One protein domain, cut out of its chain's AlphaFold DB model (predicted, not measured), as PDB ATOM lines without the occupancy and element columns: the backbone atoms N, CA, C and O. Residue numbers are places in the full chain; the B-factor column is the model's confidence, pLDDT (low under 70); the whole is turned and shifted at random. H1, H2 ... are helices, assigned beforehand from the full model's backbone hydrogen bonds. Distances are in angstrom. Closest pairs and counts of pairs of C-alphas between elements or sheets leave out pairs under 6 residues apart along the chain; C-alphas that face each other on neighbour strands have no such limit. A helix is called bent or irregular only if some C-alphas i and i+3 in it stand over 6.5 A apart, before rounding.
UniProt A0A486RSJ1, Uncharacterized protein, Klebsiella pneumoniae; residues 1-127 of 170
ATOM      1  N   MET A   1     -12.144 -36.565  51.784       50.50
ATOM      2  CA  MET A   1     -12.394 -37.181  50.457       50.50
ATOM      3  C   MET A   1     -13.629 -38.093  50.424       50.50
ATOM      4  O   MET A   1     -14.271 -38.182  49.391       50.50
ATOM      5  N   ILE A   2     -14.022 -38.724  51.538       60.66
ATOM      6  CA  ILE A   2     -15.154 -39.671  51.581       60.66
ATOM      7  C   ILE A   2     -16.534 -38.988  51.463       60.66
ATOM      8  O   ILE A   2     -17.420 -39.507  50.792       60.66
ATOM      9  N   GLN A   3     -16.722 -37.810  52.065       70.50
ATOM     10  CA  GLN A   3     -17.986 -37.057  51.999       70.50
ATOM     11  C   GLN A   3     -18.453 -36.687  50.575       70.50
ATOM     12  O   GLN A   3     -19.613 -36.957  50.268       70.50
ATOM     13  N   PRO A   4     -17.613 -36.137  49.673       74.06
ATOM     14  CA  PRO A   4     -18.057 -35.828  48.312       74.06
ATOM     15  C   PRO A   4     -18.404 -37.075  47.497       74.06
ATOM     16  O   PRO A   4     -19.301 -37.020  46.662       74.06
ATOM     17  N   ILE A   5     -17.747 -38.208  47.766       77.88
ATOM     18  CA  ILE A   5     -18.062 -39.490  47.124       77.88
ATOM     19  C   ILE A   5     -19.425 -40.000  47.606       77.88
ATOM     20  O   ILE A   5     -20.243 -40.405  46.782       77.88
ATOM     21  N   LYS A   6     -19.706 -39.922  48.915       82.19
ATOM     22  CA  LYS A   6     -21.020 -40.264  49.485       82.19
ATOM     23  C   LYS A   6     -22.123 -39.402  48.880       82.19
ATOM     24  O   LYS A   6     -23.066 -39.934  48.300       82.19
ATOM     25  N   PHE A   7     -21.979 -38.079  48.969       85.12
ATOM     26  CA  PHE A   7     -22.962 -37.144  48.430       85.12
ATOM     27  C   PHE A   7     -23.152 -37.338  46.924       85.12
ATOM     28  O   PHE A   7     -24.285 -37.452  46.468       85.12
ATOM     29  N   GLY A   8     -22.062 -37.436  46.158       83.81
ATOM     30  CA  GLY A   8     -22.115 -37.663  44.716       83.81
ATOM     31  C   GLY A   8     -22.793 -38.973  44.344       83.81
ATOM     32  O   GLY A   8     -23.594 -38.986  43.415       83.81
ATOM     33  N   GLY A   9     -22.537 -40.049  45.089       84.50
ATOM     34  CA  GLY A   9     -23.192 -41.340  44.896       84.50
ATOM     35  C   GLY A   9     -24.703 -41.268  45.120       84.50
ATOM     36  O   GLY A   9     -25.466 -41.676  44.244       84.50
ATOM     37  N   PHE A  10     -25.151 -40.697  46.243       87.50
ATOM     38  CA  PHE A  10     -26.587 -40.529  46.513       87.50
ATOM     39  C   PHE A  10     -27.258 -39.596  45.510       87.50
ATOM     40  O   PHE A  10     -28.328 -39.915  44.995       87.50
ATOM     41  N   PHE A  11     -26.597 -38.493  45.163       88.69
ATOM     42  CA  PHE A  11     -27.120 -37.541  44.195       88.69
ATOM     43  C   PHE A  11     -27.261 -38.169  42.813       88.69
ATOM     44  O   PHE A  11     -28.301 -38.035  42.167       88.69
ATOM     45  N   TRP A  12     -26.254 -38.927  42.383       88.56
ATOM     46  CA  TRP A  12     -26.311 -39.691  41.147       88.56
ATOM     47  C   TRP A  12     -27.442 -40.720  41.159       88.56
ATOM     48  O   TRP A  12     -28.153 -40.825  40.161       88.56
ATOM     49  N   LEU A  13     -27.659 -41.432  42.270       86.88
ATOM     50  CA  LEU A  13     -28.770 -42.375  42.406       86.88
ATOM     51  C   LEU A  13     -30.128 -41.672  42.292       86.88
ATOM     52  O   LEU A  13     -30.950 -42.110  41.495       86.88
ATOM     53  N   CYS A  14     -30.353 -40.570  43.015       88.06
ATOM     54  CA  CYS A  14     -31.603 -39.801  42.953       88.06
ATOM     55  C   CYS A  14     -31.876 -39.238  41.549       88.06
ATOM     56  O   CYS A  14     -32.979 -39.363  41.017       88.06
ATOM     57  N   MET A  15     -30.865 -38.643  40.919       86.00
ATOM     58  CA  MET A  15     -31.017 -38.050  39.590       86.00
ATOM     59  C   MET A  15     -31.182 -39.120  38.507       86.00
ATOM     60  O   MET A  15     -31.965 -38.945  37.570       86.00
ATOM     61  N   SER A  16     -30.494 -40.257  38.646       84.06
ATOM     62  CA  SER A  16     -30.631 -41.386  37.726       84.06
ATOM     63  C   SER A  16     -31.992 -42.055  37.857       84.06
ATOM     64  O   SER A  16     -32.601 -42.342  36.833       84.06
ATOM     65  N   THR A  17     -32.516 -42.267  39.070       85.19
ATOM     66  CA  THR A  17     -33.863 -42.835  39.251       85.19
ATOM     67  C   THR A  17     -34.934 -41.908  38.699       85.19
ATOM     68  O   THR A  17     -35.805 -42.380  37.972       85.19
ATOM     69  N   ALA A  18     -34.830 -40.599  38.948       83.56
ATOM     70  CA  ALA A  18     -35.734 -39.617  38.364       83.56
ATOM     71  C   ALA A  18     -35.683 -39.652  36.829       83.56
ATOM     72  O   ALA A  18     -36.706 -39.832  36.179       83.56
ATOM     73  N   THR A  19     -34.492 -39.577  36.230       82.44
ATOM     74  CA  THR A  19     -34.353 -39.589  34.762       82.44
ATOM     75  C   THR A  19     -34.833 -40.914  34.152       82.44
ATOM     76  O   THR A  19     -35.459 -40.915  33.089       82.44
ATOM     77  N   ARG A  20     -34.642 -42.039  34.862       81.81
ATOM     78  CA  ARG A  20     -35.037 -43.383  34.418       81.81
ATOM     79  C   ARG A  20     -36.539 -43.556  34.215       81.81
ATOM     80  O   ARG A  20     -36.941 -44.321  33.344       81.81
ATOM     81  N   VAL A  21     -37.361 -42.809  34.957       79.69
ATOM     82  CA  VAL A  21     -38.825 -42.787  34.771       79.69
ATOM     83  C   VAL A  21     -39.208 -42.327  33.358       79.69
ATOM     84  O   VAL A  21     -40.249 -42.728  32.844       79.69
ATOM     85  N   ARG A  22     -38.379 -41.495  32.713       78.44
ATOM     86  CA  ARG A  22     -38.631 -40.972  31.360       78.44
ATOM     87  C   ARG A  22     -37.780 -41.630  30.281       78.44
ATOM     88  O   ARG A  22     -38.278 -41.829  29.177       78.44
ATOM     89  N   LYS A  23     -36.524 -41.970  30.574       74.06
ATOM     90  CA  LYS A  23     -35.606 -42.607  29.623       74.06
ATOM     91  C   LYS A  23     -34.794 -43.681  30.328       74.06
ATOM     92  O   LYS A  23     -34.122 -43.388  31.303       74.06
ATOM     93  N   ASN A  24     -34.820 -44.915  29.830       71.88
ATOM     94  CA  ASN A  24     -34.258 -46.087  30.518       71.88
ATOM     95  C   ASN A  24     -32.712 -46.185  30.474       71.88
ATOM     96  O   ASN A  24     -32.161 -47.279  30.384       71.88
ATOM     97  N   GLU A  25     -32.007 -45.056  30.524       72.00
ATOM     98  CA  GLU A  25     -30.546 -44.970  30.510       72.00
ATOM     99  C   GLU A  25     -30.018 -44.452  31.855       72.00
ATOM    100  O   GLU A  25     -30.626 -43.605  32.510       72.00
ATOM    101  N   LEU A  26     -28.864 -44.973  32.278       67.75
ATOM    102  CA  LEU A  26     -28.145 -44.496  33.457       67.75
ATOM    103  C   LEU A  26     -27.135 -43.432  33.031       67.75
ATOM    104  O   LEU A  26     -26.171 -43.722  32.326       67.75
ATOM    105  N   HIS A  27     -27.334 -42.200  33.489       74.44
ATOM    106  CA  HIS A  27     -26.463 -41.083  33.137       74.44
ATOM    107  C   HIS A  27     -25.435 -40.833  34.247       74.44
ATOM    108  O   HIS A  27     -25.731 -40.216  35.268       74.44
ATOM    109  N   SER A  28     -24.199 -41.296  34.041       76.38
ATOM    110  CA  SER A  28     -23.061 -41.059  34.953       76.38
ATOM    111  C   SER A  28     -22.635 -39.588  35.036       76.38
ATOM    112  O   SER A  28     -21.915 -39.203  35.956       76.38
ATOM    113  N   VAL A  29     -23.117 -38.745  34.118       80.00
ATOM    114  CA  VAL A  29     -22.813 -37.307  34.036       80.00
ATOM    115  C   VAL A  29     -23.077 -36.589  35.364       80.00
ATOM    116  O   VAL A  29     -22.249 -35.793  35.797       80.00
ATOM    117  N   TYR A  30     -24.166 -36.924  36.068       77.62
ATOM    118  CA  TYR A  30     -24.489 -36.302  37.359       77.62
ATOM    119  C   TYR A  30     -23.435 -36.579  38.441       77.62
ATOM    120  O   TYR A  30     -23.156 -35.713  39.265       77.62
ATOM    121  N   PHE A  31     -22.824 -37.767  38.427       77.31
ATOM    122  CA  PHE A  31     -21.778 -38.139  39.377       77.31
ATOM    123  C   PHE A  31     -20.490 -37.345  39.126       77.31
ATOM    124  O   PHE A  31     -19.924 -36.754  40.048       77.31
ATOM    125  N   PHE A  32     -20.061 -37.263  37.864       81.62
ATOM    126  CA  PHE A  32     -18.869 -36.502  37.487       81.62
ATOM    127  C   PHE A  32     -19.031 -34.997  37.735       81.62
ATOM    128  O   PHE A  32     -18.086 -34.361  38.198       81.62
ATOM    129  N   GLN A  33     -20.233 -34.447  37.528       85.62
ATOM    130  CA  GLN A  33     -20.529 -33.040  37.813       85.62
ATOM    131  C   GLN A  33     -20.302 -32.688  39.291       85.62
ATOM    132  O   GLN A  33     -19.746 -31.632  39.614       85.62
ATOM    133  N   VAL A  34     -20.702 -33.586  40.198       84.06
ATOM    134  CA  VAL A  34     -20.477 -33.422  41.639       84.06
ATOM    135  C   VAL A  34     -18.985 -33.458  41.953       84.06
ATOM    136  O   VAL A  34     -18.492 -32.554  42.625       84.06
ATOM    137  N   ILE A  35     -18.251 -34.454  41.443       85.69
ATOM    138  CA  ILE A  35     -16.805 -34.581  41.685       85.69
ATOM    139  C   ILE A  35     -16.059 -33.336  41.201       85.69
ATOM    140  O   ILE A  35     -15.250 -32.781  41.945       85.69
ATOM    141  N   GLN A  36     -16.355 -32.868  39.987       86.62
ATOM    142  CA  GLN A  36     -15.723 -31.679  39.422       86.62
ATOM    143  C   GLN A  36     -16.005 -30.436  40.271       86.62
ATOM    144  O   GLN A  36     -15.088 -29.669  40.568       86.62
ATOM    145  N   THR A  37     -17.253 -30.250  40.705       87.81
ATOM    146  CA  THR A  37     -17.623 -29.102  41.541       87.81
ATOM    147  C   THR A  37     -16.898 -29.141  42.886       87.81
ATOM    148  O   THR A  37     -16.333 -28.135  43.312       87.81
ATOM    149  N   TYR A  38     -16.836 -30.310  43.528       85.25
ATOM    150  CA  TYR A  38     -16.102 -30.478  44.779       85.25
ATOM    151  C   TYR A  38     -14.602 -30.238  44.627       85.25
ATOM    152  O   TYR A  38     -14.007 -29.625  45.509       85.25
ATOM    153  N   ALA A  39     -13.989 -30.674  43.524       86.88
ATOM    154  CA  ALA A  39     -12.570 -30.437  43.270       86.88
ATOM    155  C   ALA A  39     -12.244 -28.934  43.215       86.88
ATOM    156  O   ALA A  39     -11.273 -28.495  43.828       86.88
ATOM    157  N   VAL A  40     -13.090 -28.139  42.550       88.44
ATOM    158  CA  VAL A  40     -12.920 -26.678  42.461       88.44
ATOM    159  C   VAL A  40     -13.168 -26.002  43.813       88.44
ATOM    160  O   VAL A  40     -12.380 -25.159  44.237       88.44
ATOM    161  N   ILE A  41     -14.233 -26.383  44.524       87.94
ATOM    162  CA  ILE A  41     -14.580 -25.786  45.825       87.94
ATOM    163  C   ILE A  41     -13.537 -26.115  46.895       87.94
ATOM    164  O   ILE A  41     -13.273 -25.282  47.761       87.94
ATOM    165  N   ASN A  42     -12.902 -27.289  46.833       87.00
ATOM    166  CA  ASN A  42     -11.893 -27.691  47.812       87.00
ATOM    167  C   ASN A  42     -10.716 -26.713  47.901       87.00
ATOM    168  O   ASN A  42     -10.156 -26.540  48.980       87.00
ATOM    169  N   ILE A  43     -10.368 -26.041  46.800       88.00
ATOM    170  CA  ILE A  43      -9.334 -24.998  46.794       88.00
ATOM    171  C   ILE A  43      -9.745 -23.842  47.717       88.00
ATOM    172  O   ILE A  43      -8.945 -23.350  48.505       88.00
ATOM    173  N   ILE A  44     -11.014 -23.438  47.673       88.38
ATOM    174  CA  ILE A  44     -11.552 -22.364  48.518       88.38
ATOM    175  C   ILE A  44     -11.632 -22.816  49.975       88.38
ATOM    176  O   ILE A  44     -11.260 -22.061  50.871       88.38
ATOM    177  N   ILE A  45     -12.075 -24.056  50.213       85.25
ATOM    178  CA  ILE A  45     -12.117 -24.652  51.556       85.25
ATOM    179  C   ILE A  45     -10.718 -24.656  52.178       85.25
ATOM    180  O   ILE A  45     -10.582 -24.319  53.350       85.25
ATOM    181  N   PHE A  46      -9.679 -24.971  51.402       87.69
ATOM    182  CA  PHE A  46      -8.297 -24.915  51.867       87.69
ATOM    183  C   PHE A  46      -7.903 -23.507  52.344       87.69
ATOM    184  O   PHE A  46      -7.401 -23.363  53.455       87.69
ATOM    185  N   PHE A  47      -8.200 -22.456  51.572       87.25
ATOM    186  CA  PHE A  47      -7.917 -21.080  52.006       87.25
ATOM    187  C   PHE A  47      -8.708 -20.676  53.258       87.25
ATOM    188  O   PHE A  47      -8.147 -20.059  54.163       87.25
ATOM    189  N   LEU A  48      -9.985 -21.059  53.350       86.19
ATOM    190  CA  LEU A  48     -10.794 -20.829  54.553       86.19
ATOM    191  C   LEU A  48     -10.223 -21.564  55.774       86.19
ATOM    192  O   LEU A  48     -10.213 -21.015  56.874       86.19
ATOM    193  N   PHE A  49      -9.704 -22.776  55.578       86.38
ATOM    194  CA  PHE A  49      -9.044 -23.550  56.621       86.38
ATOM    195  C   PHE A  49      -7.740 -22.892  57.093       86.38
ATOM    196  O   PHE A  49      -7.506 -22.802  58.296       86.38
ATOM    197  N   CYS A  50      -6.927 -22.348  56.183       85.69
ATOM    198  CA  CYS A  50      -5.742 -21.570  56.557       85.69
ATOM    199  C   CYS A  50      -6.102 -20.333  57.394       85.69
ATOM    200  O   CYS A  50      -5.453 -20.069  58.405       85.69
ATOM    201  N   ILE A  51      -7.162 -19.604  57.022       84.69
ATOM    202  CA  ILE A  51      -7.657 -18.459  57.805       84.69
ATOM    203  C   ILE A  51      -8.107 -18.915  59.199       84.69
ATOM    204  O   ILE A  51      -7.783 -18.273  60.195       84.69
ATOM    205  N   ALA A  52      -8.815 -20.041  59.289       82.38
ATOM    206  CA  ALA A  52      -9.245 -20.611  60.561       82.38
ATOM    207  C   ALA A  52      -8.068 -20.996  61.476       82.38
ATOM    208  O   ALA A  52      -8.094 -20.673  62.663       82.38
ATOM    209  N   ILE A  53      -7.023 -21.636  60.938       84.38
ATOM    210  CA  ILE A  53      -5.801 -21.946  61.697       84.38
ATOM    211  C   ILE A  53      -5.138 -20.662  62.194       84.38
ATOM    212  O   ILE A  53      -4.796 -20.575  63.372       84.38
ATOM    213  N   ASN A  54      -4.987 -19.657  61.326       82.81
ATOM    214  CA  ASN A  54      -4.375 -18.385  61.706       82.81
ATOM    215  C   ASN A  54      -5.128 -17.704  62.856       82.81
ATOM    216  O   ASN A  54      -4.489 -17.180  63.764       82.81
ATOM    217  N   ARG A  55      -6.468 -17.771  62.873       82.31
ATOM    218  CA  ARG A  55      -7.271 -17.284  64.007       82.31
ATOM    219  C   ARG A  55      -6.953 -18.048  65.287       82.31
ATOM    220  O   ARG A  55      -6.556 -17.438  66.270       82.31
ATOM    221  N   ILE A  56      -7.023 -19.380  65.265       80.00
ATOM    222  CA  ILE A  56      -6.721 -20.195  66.454       80.00
ATOM    223  C   ILE A  56      -5.316 -19.890  66.997       80.00
ATOM    224  O   ILE A  56      -5.149 -19.771  68.208       80.00
ATOM    225  N   LEU A  57      -4.313 -19.746  66.126       80.06
ATOM    226  CA  LEU A  57      -2.931 -19.496  66.539       80.06
ATOM    227  C   LEU A  57      -2.711 -18.097  67.131       80.06
ATOM    228  O   LEU A  57      -1.888 -17.957  68.030       80.06
ATOM    229  N   LEU A  58      -3.414 -17.072  66.636       77.38
ATOM    230  CA  LEU A  58      -3.183 -15.679  67.035       77.38
ATOM    231  C   LEU A  58      -4.116 -15.196  68.153       77.38
ATOM    232  O   LEU A  58      -3.662 -14.501  69.058       77.38
ATOM    233  N   THR A  59      -5.405 -15.537  68.102       72.56
ATOM    234  CA  THR A  59      -6.404 -15.125  69.106       72.56
ATOM    235  C   THR A  59      -6.707 -16.216  70.133       72.56
ATOM    236  O   THR A  59      -7.288 -15.919  71.172       72.56
ATOM    237  N   GLY A  60      -6.321 -17.474  69.889       70.19
ATOM    238  CA  GLY A  60      -6.658 -18.598  70.773       70.19
ATOM    239  C   GLY A  60      -8.139 -19.002  70.737       70.19
ATOM    240  O   GLY A  60      -8.535 -19.920  71.456       70.19
ATOM    241  N   ASP A  61      -8.943 -18.340  69.900       71.50
ATOM    242  CA  ASP A  61     -10.373 -18.576  69.701       71.50
ATOM    243  C   ASP A  61     -10.688 -18.582  68.197       71.50
ATOM    244  O   ASP A  61     -10.244 -17.724  67.434       71.50
ATOM    245  N   PHE A  62     -11.479 -19.562  67.767       68.50
ATOM    246  CA  PHE A  62     -11.936 -19.715  66.387       68.50
ATOM    247  C   PHE A  62     -12.941 -18.628  65.975       68.50
ATOM    248  O   PHE A  62     -12.963 -18.187  64.821       68.50
ATOM    249  N   ASN A  63     -13.788 -18.203  66.916       74.06
ATOM    250  CA  ASN A  63     -14.886 -17.277  66.650       74.06
ATOM    251  C   ASN A  63     -14.438 -15.816  66.667       74.06
ATOM    252  O   ASN A  63     -15.143 -14.955  66.138       74.06
ATOM    253  N   GLN A  64     -13.270 -15.533  67.243       74.12
ATOM    254  CA  GLN A  64     -12.733 -14.189  67.316       74.12
ATOM    255  C   GLN A  64     -11.815 -13.926  66.113       74.12
ATOM    256  O   GLN A  64     -10.730 -14.507  66.030       74.12
ATOM    257  N   PRO A  65     -12.220 -13.072  65.151       73.19
ATOM    258  CA  PRO A  65     -11.347 -12.701  64.046       73.19
ATOM    259  C   PRO A  65     -10.155 -11.894  64.573       73.19
ATOM    260  O   PRO A  65     -10.321 -11.028  65.430       73.19
ATOM    261  N   PHE A  66      -8.968 -12.140  64.016       71.81
ATOM    262  CA  PHE A  66      -7.766 -11.369  64.345       71.81
ATOM    263  C   PHE A  66      -7.900  -9.895  63.921       71.81
ATOM    264  O   PHE A  66      -7.397  -8.995  64.586       71.81
ATOM    265  N   GLY A  67      -8.642  -9.635  62.840       79.62
ATOM    266  CA  GLY A  67      -8.990  -8.288  62.400       79.62
ATOM    267  C   GLY A  67     -10.055  -8.270  61.305       79.62
ATOM    268  O   GLY A  67     -10.478  -9.308  60.791       79.62
ATOM    269  N   ASN A  68     -10.472  -7.066  60.907       84.31
ATOM    270  CA  ASN A  68     -11.526  -6.869  59.900       84.31
ATOM    271  C   ASN A  68     -11.159  -7.438  58.517       84.31
ATOM    272  O   ASN A  68     -12.043  -7.837  57.759       84.31
ATOM    273  N   ILE A  69      -9.862  -7.514  58.198       83.31
ATOM    274  CA  ILE A  69      -9.356  -8.037  56.921       83.31
ATOM    275  C   ILE A  69      -9.637  -9.543  56.794       83.31
ATOM    276  O   ILE A  69     -10.127  -9.985  55.756       83.31
ATOM    277  N   ASP A  70      -9.434 -10.319  57.863       80.31
ATOM    278  CA  ASP A  70      -9.735 -11.759  57.876       80.31
ATOM    279  C   ASP A  70     -11.225 -12.037  57.680       80.31
ATOM    280  O   ASP A  70     -11.609 -13.025  57.050       80.31
ATOM    281  N   LEU A  71     -12.081 -11.185  58.251       84.31
ATOM    282  CA  LEU A  71     -13.526 -11.291  58.086       84.31
ATOM    283  C   LEU A  71     -13.930 -10.989  56.636       84.31
ATOM    284  O   LEU A  71     -14.716 -11.728  56.043       84.31
ATOM    285  N   MET A  72     -13.353  -9.935  56.051       89.81
ATOM    286  CA  MET A  72     -13.611  -9.525  54.673       89.81
ATOM    287  C   MET A  72     -13.166 -10.591  53.664       89.81
ATOM    288  O   MET A  72     -13.959 -10.993  52.815       89.81
ATOM    289  N   ILE A  73     -11.936 -11.103  53.777       88.12
ATOM    290  CA  ILE A  73     -11.414 -12.146  52.879       88.12
ATOM    291  C   ILE A  73     -12.234 -13.432  53.021       88.12
ATOM    292  O   ILE A  73     -12.627 -14.021  52.013       88.12
ATOM    293  N   GLY A  74     -12.551 -13.845  54.253       86.75
ATOM    294  CA  GLY A  74     -13.406 -15.007  54.495       86.75
ATOM    295  C   GLY A  74     -14.790 -14.864  53.852       86.75
ATOM    296  O   GLY A  74     -15.276 -15.802  53.221       86.75
ATOM    297  N   SER A  75     -15.399 -13.677  53.942       88.25
ATOM    298  CA  SER A  75     -16.688 -13.379  53.305       88.25
ATOM    299  C   SER A  75     -16.611 -13.443  51.775       88.25
ATOM    300  O   SER A  75     -17.459 -14.079  51.148       88.25
ATOM    301  N   ILE A  76     -15.567 -12.863  51.172       93.00
ATOM    302  CA  ILE A  76     -15.346 -12.908  49.718       93.00
ATOM    303  C   ILE A  76     -15.198 -14.356  49.241       93.00
ATOM    304  O   ILE A  76     -15.839 -14.750  48.267       93.00
ATOM    305  N   LEU A  77     -14.401 -15.166  49.942       92.19
ATOM    306  CA  LEU A  77     -14.204 -16.579  49.612       92.19
ATOM    307  C   LEU A  77     -15.503 -17.387  49.738       92.19
ATOM    308  O   LEU A  77     -15.804 -18.198  48.863       92.19
ATOM    309  N   ALA A  78     -16.302 -17.143  50.779       88.44
ATOM    310  CA  ALA A  78     -17.598 -17.797  50.949       88.44
ATOM    311  C   ALA A  78     -18.580 -17.433  49.822       88.44
ATOM    312  O   ALA A  78     -19.257 -18.306  49.274       88.44
ATOM    313  N   LEU A  79     -18.623 -16.159  49.426       94.00
ATOM    314  CA  LEU A  79     -19.470 -15.696  48.328       94.00
ATOM    315  C   LEU A  79     -19.022 -16.293  46.986       94.00
ATOM    316  O   LEU A  79     -19.851 -16.750  46.198       94.00
ATOM    317  N   LEU A  80     -17.708 -16.371  46.757       93.25
ATOM    318  CA  LEU A  80     -17.123 -17.028  45.591       93.25
ATOM    319  C   LEU A  80     -17.501 -18.517  45.537       93.25
ATOM    320  O   LEU A  80     -17.889 -19.012  44.478       93.25
ATOM    321  N   ALA A  81     -17.451 -19.220  46.674       90.19
ATOM    322  CA  ALA A  81     -17.871 -20.615  46.764       90.19
ATOM    323  C   ALA A  81     -19.349 -20.789  46.390       90.19
ATOM    324  O   ALA A  81     -19.667 -21.664  45.587       90.19
ATOM    325  N   LEU A  82     -20.247 -19.937  46.897       91.75
ATOM    326  CA  LEU A  82     -21.674 -19.980  46.551       91.75
ATOM    327  C   LEU A  82     -21.916 -19.761  45.053       91.75
ATOM    328  O   LEU A  82     -22.677 -20.510  44.435       91.75
ATOM    329  N   ILE A  83     -21.241 -18.778  44.454       93.69
ATOM    330  CA  ILE A  83     -21.335 -18.501  43.013       93.69
ATOM    331  C   ILE A  83     -20.876 -19.717  42.202       93.69
ATOM    332  O   ILE A  83     -21.527 -20.101  41.227       93.69
ATOM    333  N   LEU A  84     -19.771 -20.349  42.602       92.38
ATOM    334  CA  LEU A  84     -19.242 -21.524  41.917       92.38
ATOM    335  C   LEU A  84     -20.135 -22.751  42.094       92.38
ATOM    336  O   LEU A  84     -20.368 -23.445  41.111       92.38
ATOM    337  N   ILE A  85     -20.703 -22.986  43.282       91.00
ATOM    338  CA  ILE A  85     -21.706 -24.041  43.505       91.00
ATOM    339  C   ILE A  85     -22.892 -23.835  42.564       91.00
ATOM    340  O   ILE A  85     -23.313 -24.757  41.865       91.00
ATOM    341  N   TYR A  86     -23.421 -22.614  42.503       91.75
ATOM    342  CA  TYR A  86     -24.548 -22.311  41.631       91.75
ATOM    343  C   TYR A  86     -24.204 -22.575  40.158       91.75
ATOM    344  O   TYR A  86     -24.923 -23.299  39.466       91.75
ATOM    345  N   ARG A  87     -23.070 -22.046  39.686       93.19
ATOM    346  CA  ARG A  87     -22.660 -22.126  38.279       93.19
ATOM    347  C   ARG A  87     -22.232 -23.527  37.843       93.19
ATOM    348  O   ARG A  87     -22.535 -23.917  36.721       93.19
ATOM    349  N   LEU A  88     -21.503 -24.257  38.686       90.69
ATOM    350  CA  LEU A  88     -20.904 -25.549  38.341       90.69
ATOM    351  C   LEU A  88     -21.778 -26.735  38.727       90.69
ATOM    352  O   LEU A  88     -21.633 -27.786  38.121       90.69
ATOM    353  N   PHE A  89     -22.692 -26.599  39.683       90.50
ATOM    354  CA  PHE A  89     -23.522 -27.720  40.114       90.50
ATOM    355  C   PHE A  89     -25.002 -27.498  39.815       90.50
ATOM    356  O   PHE A  89     -25.599 -28.311  39.107       90.50
ATOM    357  N   ILE A  90     -25.587 -26.392  40.282       90.12
ATOM    358  CA  ILE A  90     -27.038 -26.164  40.174       90.12
ATOM    359  C   ILE A  90     -27.470 -25.953  38.721       90.12
ATOM    360  O   ILE A  90     -28.330 -26.682  38.230       90.12
ATOM    361  N   VAL A  91     -26.862 -24.993  38.017       91.50
ATOM    362  CA  VAL A  91     -27.215 -24.649  36.628       91.50
ATOM    363  C   VAL A  91     -27.096 -25.843  35.667       91.50
ATOM    364  O   VAL A  91     -28.079 -26.139  34.986       91.50
ATOM    365  N   PRO A  92     -25.958 -26.563  35.583       89.19
ATOM    366  CA  PRO A  92     -25.831 -27.684  34.653       89.19
ATOM    367  C   PRO A  92     -26.761 -28.849  35.006       89.19
ATOM    368  O   PRO A  92     -27.382 -29.408  34.104       89.19
ATOM    369  N   SER A  93     -26.932 -29.171  36.294       88.94
ATOM    370  CA  SER A  93     -27.858 -30.232  36.720       88.94
ATOM    371  C   SER A  93     -29.309 -29.889  36.380       88.94
ATOM    372  O   SER A  93     -30.045 -30.742  35.887       88.94
ATOM    373  N   PHE A  94     -29.712 -28.632  36.589       90.69
ATOM    374  CA  PHE A  94     -31.040 -28.143  36.230       90.69
ATOM    375  C   PHE A  94     -31.274 -28.174  34.718       90.69
ATOM    376  O   PHE A  94     -32.284 -28.713  34.267       90.69
ATOM    377  N   ASN A  95     -30.337 -27.632  33.937       89.62
ATOM    378  CA  ASN A  95     -30.449 -27.590  32.480       89.62
ATOM    379  C   ASN A  95     -30.560 -29.000  31.900       89.62
ATOM    380  O   ASN A  95     -31.421 -29.246  31.059       89.62
ATOM    381  N   TYR A  96     -29.750 -29.936  32.391       86.69
ATOM    382  CA  TYR A  96     -29.797 -31.319  31.936       86.69
ATOM    383  C   TYR A  96     -31.129 -31.997  32.290       86.69
ATOM    384  O   TYR A  96     -31.730 -32.662  31.450       86.69
ATOM    385  N   LEU A  97     -31.650 -31.774  33.497       86.75
ATOM    386  CA  LEU A  97     -32.938 -32.334  33.907       86.75
ATOM    387  C   LEU A  97     -34.118 -31.722  33.126       86.75
ATOM    388  O   LEU A  97     -35.080 -32.422  32.803       86.75
ATOM    389  N   SER A  98     -34.004 -30.445  32.749       87.75
ATOM    390  CA  SER A  98     -35.008 -29.726  31.955       87.75
ATOM    391  C   SER A  98     -35.161 -30.230  30.517       87.75
ATOM    392  O   SER A  98     -36.141 -29.897  29.856       87.75
ATOM    393  N   ILE A  99     -34.236 -31.074  30.043       88.50
ATOM    394  CA  ILE A  99     -34.384 -31.810  28.778       88.50
ATOM    395  C   ILE A  99     -35.504 -32.860  28.894       88.50
ATOM    396  O   ILE A  99     -36.190 -33.143  27.917       88.50
ATOM    397  N   TYR A 100     -35.710 -33.424  30.088       86.25
ATOM    398  CA  TYR A 100     -36.652 -34.524  30.327       86.25
ATOM    399  C   TYR A 100     -37.954 -34.083  31.007       86.25
ATOM    400  O   TYR A 100     -38.978 -34.759  30.891       86.25
ATOM    401  N   TYR A 101     -37.920 -32.968  31.738       87.38
ATOM    402  CA  TYR A 101     -39.029 -32.471  32.546       87.38
ATOM    403  C   TYR A 101     -39.275 -30.979  32.318       87.38
ATOM    404  O   TYR A 101     -38.367 -30.214  32.010       87.38
ATOM    405  N   ASN A 102     -40.500 -30.519  32.586       90.25
ATOM    406  CA  ASN A 102     -40.802 -29.087  32.611       90.25
ATOM    407  C   ASN A 102     -39.950 -28.366  33.674       90.25
ATOM    408  O   ASN A 102     -39.545 -28.964  34.675       90.25
ATOM    409  N   LYS A 103     -39.711 -27.059  33.493       89.81
ATOM    410  CA  LYS A 103     -38.831 -26.256  34.370       89.81
ATOM    411  C   LYS A 103     -39.174 -26.378  35.859       89.81
ATOM    412  O   LYS A 103     -38.280 -26.566  36.675       89.81
ATOM    413  N   VAL A 104     -40.460 -26.324  36.208       90.50
ATOM    414  CA  VAL A 104     -40.918 -26.421  37.607       90.50
ATOM    415  C   VAL A 104     -40.629 -27.805  38.186       90.50
ATOM    416  O   VAL A 104     -40.034 -27.917  39.254       90.50
ATOM    417  N   THR A 105     -40.981 -28.868  37.460       87.81
ATOM    418  CA  THR A 105     -40.722 -30.249  37.889       87.81
ATOM    419  C   THR A 105     -39.226 -30.519  38.026       87.81
ATOM    420  O   THR A 105     -38.808 -31.130  39.002       87.81
ATOM    421  N   SER A 106     -38.414 -30.003  37.101       89.50
ATOM    422  CA  SER A 106     -36.954 -30.114  37.163       89.50
ATOM    423  C   SER A 106     -36.389 -29.454  38.420       89.50
ATOM    424  O   SER A 106     -35.551 -30.030  39.105       89.50
ATOM    425  N   LEU A 107     -36.884 -28.261  38.764       90.62
ATOM    426  CA  LEU A 107     -36.461 -27.558  39.971       90.62
ATOM    427  C   LEU A 107     -36.820 -28.352  41.236       90.62
ATOM    428  O   LEU A 107     -35.971 -28.535  42.105       90.62
ATOM    429  N   ILE A 108     -38.051 -28.865  41.316       92.25
ATOM    430  CA  ILE A 108     -38.527 -29.659  42.459       92.25
ATOM    431  C   ILE A 108     -37.686 -30.930  42.627       92.25
ATOM    432  O   ILE A 108     -37.209 -31.214  43.724       92.25
ATOM    433  N   VAL A 109     -37.471 -31.680  41.544       91.69
ATOM    434  CA  VAL A 109     -36.690 -32.925  41.569       91.69
ATOM    435  C   VAL A 109     -35.235 -32.656  41.948       91.69
ATOM    436  O   VAL A 109     -34.676 -33.399  42.756       91.69
ATOM    437  N   LEU A 110     -34.627 -31.587  41.427       92.69
ATOM    438  CA  LEU A 110     -33.264 -31.199  41.786       92.69
ATOM    439  C   LEU A 110     -33.156 -30.867  43.281       92.69
ATOM    440  O   LEU A 110     -32.271 -31.391  43.956       92.69
ATOM    441  N   LEU A 111     -34.067 -30.046  43.812       92.88
ATOM    442  CA  LEU A 111     -34.080 -29.669  45.230       92.88
ATOM    443  C   LEU A 111     -34.260 -30.885  46.143       92.88
ATOM    444  O   LEU A 111     -33.488 -31.060  47.086       92.88
ATOM    445  N   LEU A 112     -35.225 -31.758  45.837       93.25
ATOM    446  CA  LEU A 112     -35.436 -32.997  46.586       93.25
ATOM    447  C   LEU A 112     -34.200 -33.896  46.542       93.25
ATOM    448  O   LEU A 112     -33.783 -34.414  47.574       93.25
ATOM    449  N   SER A 113     -33.575 -34.033  45.371       91.88
ATOM    450  CA  SER A 113     -32.367 -34.846  45.209       91.88
ATOM    451  C   SER A 113     -31.214 -34.307  46.052       91.88
ATOM    452  O   SER A 113     -30.521 -35.092  46.694       91.88
ATOM    453  N   ILE A 114     -31.025 -32.985  46.116       91.62
ATOM    454  CA  ILE A 114     -30.002 -32.358  46.967       91.62
ATOM    455  C   ILE A 114     -30.283 -32.635  48.449       91.62
ATOM    456  O   ILE A 114     -29.377 -33.062  49.164       91.62
ATOM    457  N   ILE A 115     -31.526 -32.436  48.903       91.44
ATOM    458  CA  ILE A 115     -31.923 -32.632  50.307       91.44
ATOM    459  C   ILE A 115     -31.721 -34.089  50.733       91.44
ATOM    460  O   ILE A 115     -31.073 -34.352  51.746       91.44
ATOM    461  N   ILE A 116     -32.235 -35.036  49.943       90.19
ATOM    462  CA  ILE A 116     -32.112 -36.471  50.223       90.19
ATOM    463  C   ILE A 116     -30.637 -36.868  50.247       90.19
ATOM    464  O   ILE A 116     -30.189 -37.506  51.194       90.19
ATOM    465  N   SER A 117     -29.854 -36.425  49.262       90.19
ATOM    466  CA  SER A 117     -28.428 -36.760  49.182       90.19
ATOM    467  C   SER A 117     -27.631 -36.208  50.357       90.19
ATOM    468  O   SER A 117     -26.754 -36.897  50.876       90.19
ATOM    469  N   TYR A 118     -27.943 -34.990  50.804       88.12
ATOM    470  CA  TYR A 118     -27.328 -34.392  51.985       88.12
ATOM    471  C   TYR A 118     -27.644 -35.208  53.244       88.12
ATOM    472  O   TYR A 118     -26.732 -35.605  53.971       88.12
ATOM    473  N   TYR A 119     -28.922 -35.528  53.463       87.25
ATOM    474  CA  TYR A 119     -29.357 -36.270  54.644       87.25
ATOM    475  C   TYR A 119     -28.788 -37.696  54.668       87.25
ATOM    476  O   TYR A 119     -28.204 -38.123  55.665       87.25
ATOM    477  N   SER A 120     -28.863 -38.415  53.544       85.38
ATOM    478  CA  SER A 120     -28.305 -39.763  53.404       85.38
ATOM    479  C   SER A 120     -26.785 -39.781  53.572       85.38
ATOM    480  O   SER A 120     -26.252 -40.643  54.272       85.38
ATOM    481  N   SER A 121     -26.077 -38.805  52.992       83.62
ATOM    482  CA  SER A 121     -24.622 -38.692  53.143       83.62
ATOM    483  C   SER A 121     -24.201 -38.401  54.584       83.62
ATOM    484  O   SER A 121     -23.126 -38.839  54.995       83.62
ATOM    485  N   SER A 122     -25.013 -37.656  55.339       78.19
ATOM    486  CA  SER A 122     -24.741 -37.338  56.744       78.19
ATOM    487  C   SER A 122     -25.033 -38.512  57.678       78.19
ATOM    488  O   SER A 122     -24.319 -38.697  58.659       78.19
ATOM    489  N   TYR A 123     -26.075 -39.297  57.396       76.12
ATOM    490  CA  TYR A 123     -26.507 -40.389  58.272       76.12
ATOM    491  C   TYR A 123     -25.647 -41.652  58.115       76.12
ATOM    492  O   TYR A 123     -25.413 -42.382  59.075       76.12
ATOM    493  N   ILE A 124     -25.138 -41.920  56.908       68.31
ATOM    494  CA  ILE A 124     -24.419 -43.166  56.619       68.31
ATOM    495  C   ILE A 124     -22.919 -42.995  56.913       68.31
ATOM    496  O   ILE A 124     -22.132 -42.463  56.116       68.31
ATOM    497  N   ARG A 125     -22.489 -43.495  58.075       61.22
ATOM    498  CA  ARG A 125     -21.078 -43.635  58.466       61.22
ATOM    499  C   ARG A 125     -20.456 -44.866  57.799       61.22
ATOM    500  O   ARG A 125     -20.530 -45.965  58.319       61.22
ATOM    501  N   ILE A 126     -19.865 -44.682  56.616       56.03
ATOM    502  CA  ILE A 126     -19.154 -45.761  55.894       56.03
ATOM    503  C   ILE A 126     -17.754 -46.033  56.483       56.03
ATOM    504  O   ILE A 126     -17.208 -47.103  56.264       56.03
ATOM    505  N   ILE A 127     -17.162 -45.087  57.223       52.81
ATOM    506  CA  ILE A 127     -15.818 -45.216  57.808       52.81
ATOM    507  C   ILE A 127     -15.885 -44.654  59.228       52.81
ATOM    508  O   ILE A 127     -16.341 -43.520  59.405       52.81
TER     509      ILE A 127
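What this domain is: This is residues 1 to 127 of the 170 residues of an uncharacterized protein of Klebsiella pneumoniae (UniProt A0A486RSJ1). Two long helices, H2 and H3, lie side by side as a hairpin that makes the longest axis, and two shorter helices, H1 and H4, pack on each other at the end of the hairpin where H2 begins and H3 ends. H1 folds along the first part of H2, while H4 starts beside the last residues of H3 and slants away from it across H1; towards the link of residues 60 to 67 the hairpin runs on without them. The printed part has 127 residues with four named helices, in the order H1, H2, H3, H4, and no named strand: the class is all helix. The whole is loose, with a radius of gyration of the C-alphas of 17.8 A, and elongated, spanning 57 by 33 by 20 A.

Where its parts are: H1, residues 2 to 20, begins at C-alpha 2 at (-15.154, -39.671, 51.581) and is 26.5 A long from first to last C-alpha. H2, residues 29 to 59, is 44.6 A long and has a kink of 34 degrees near residue 43. H3, residues 68 to 97, begins at C-alpha 68 at (-11.526, -6.869, 59.900) and is 42.2 A long; it is irregular, but only just: C-alphas 88 and 91 are 6.6 A apart. H4, residues 103 to 123, is 30.4 A long and ends at C-alpha 123 at (-26.507, -40.389, 58.272).

How they stand to each other: The packing of the helices is part aligned, part crossed. H1 and H2 form a helical hairpin and touch, H2 with residues 30 to 38 alone; their closest C-alphas, of Trp 12 and Phe 31, are 5.1 A apart, at a shallow tilt of 30 degrees, opposite ways. H2 and H3 form a second helical hairpin and touch, the closest C-alphas, of Thr 37 and Leu 88, being 5.8 A apart; the tilt is shallow, 9 degrees, opposite ways. H3 touches H4 with residues 93 to 97 alone, and H4 with residues 106 to 110 alone; the closest C-alphas, of Leu 97 and Ser 106, are 5.6 A apart, at a steep tilt of 59 degrees, opposite ways. H1 and H4 touch, with the C-alphas of Phe 10 and Ser 117 closest at 5.0 A; they run opposite ways at a tilt of 36 degrees, only just steep. H1 and H3 are close but not clearly touching, and H2 and H4 are apart. In H1 and H4 every O i to N i+4 pair is within hydrogen-bond range; in H2 25 of 27 are, and in H3 24 of 26.

The domain as a whole: The C-alphas farthest apart, of Asn 24 and Leu 58, are 56.8 A from each other. The printed part has no cut and begins at the chain's first residue. The link from H3 to H4 is tight, those from H1 to H2 and from H2 to H3 are short, and no link is long. The mean pLDDT of the printed part is 83.6; residues 1 to 2, 26, 62 and 124 to 127 are under 70.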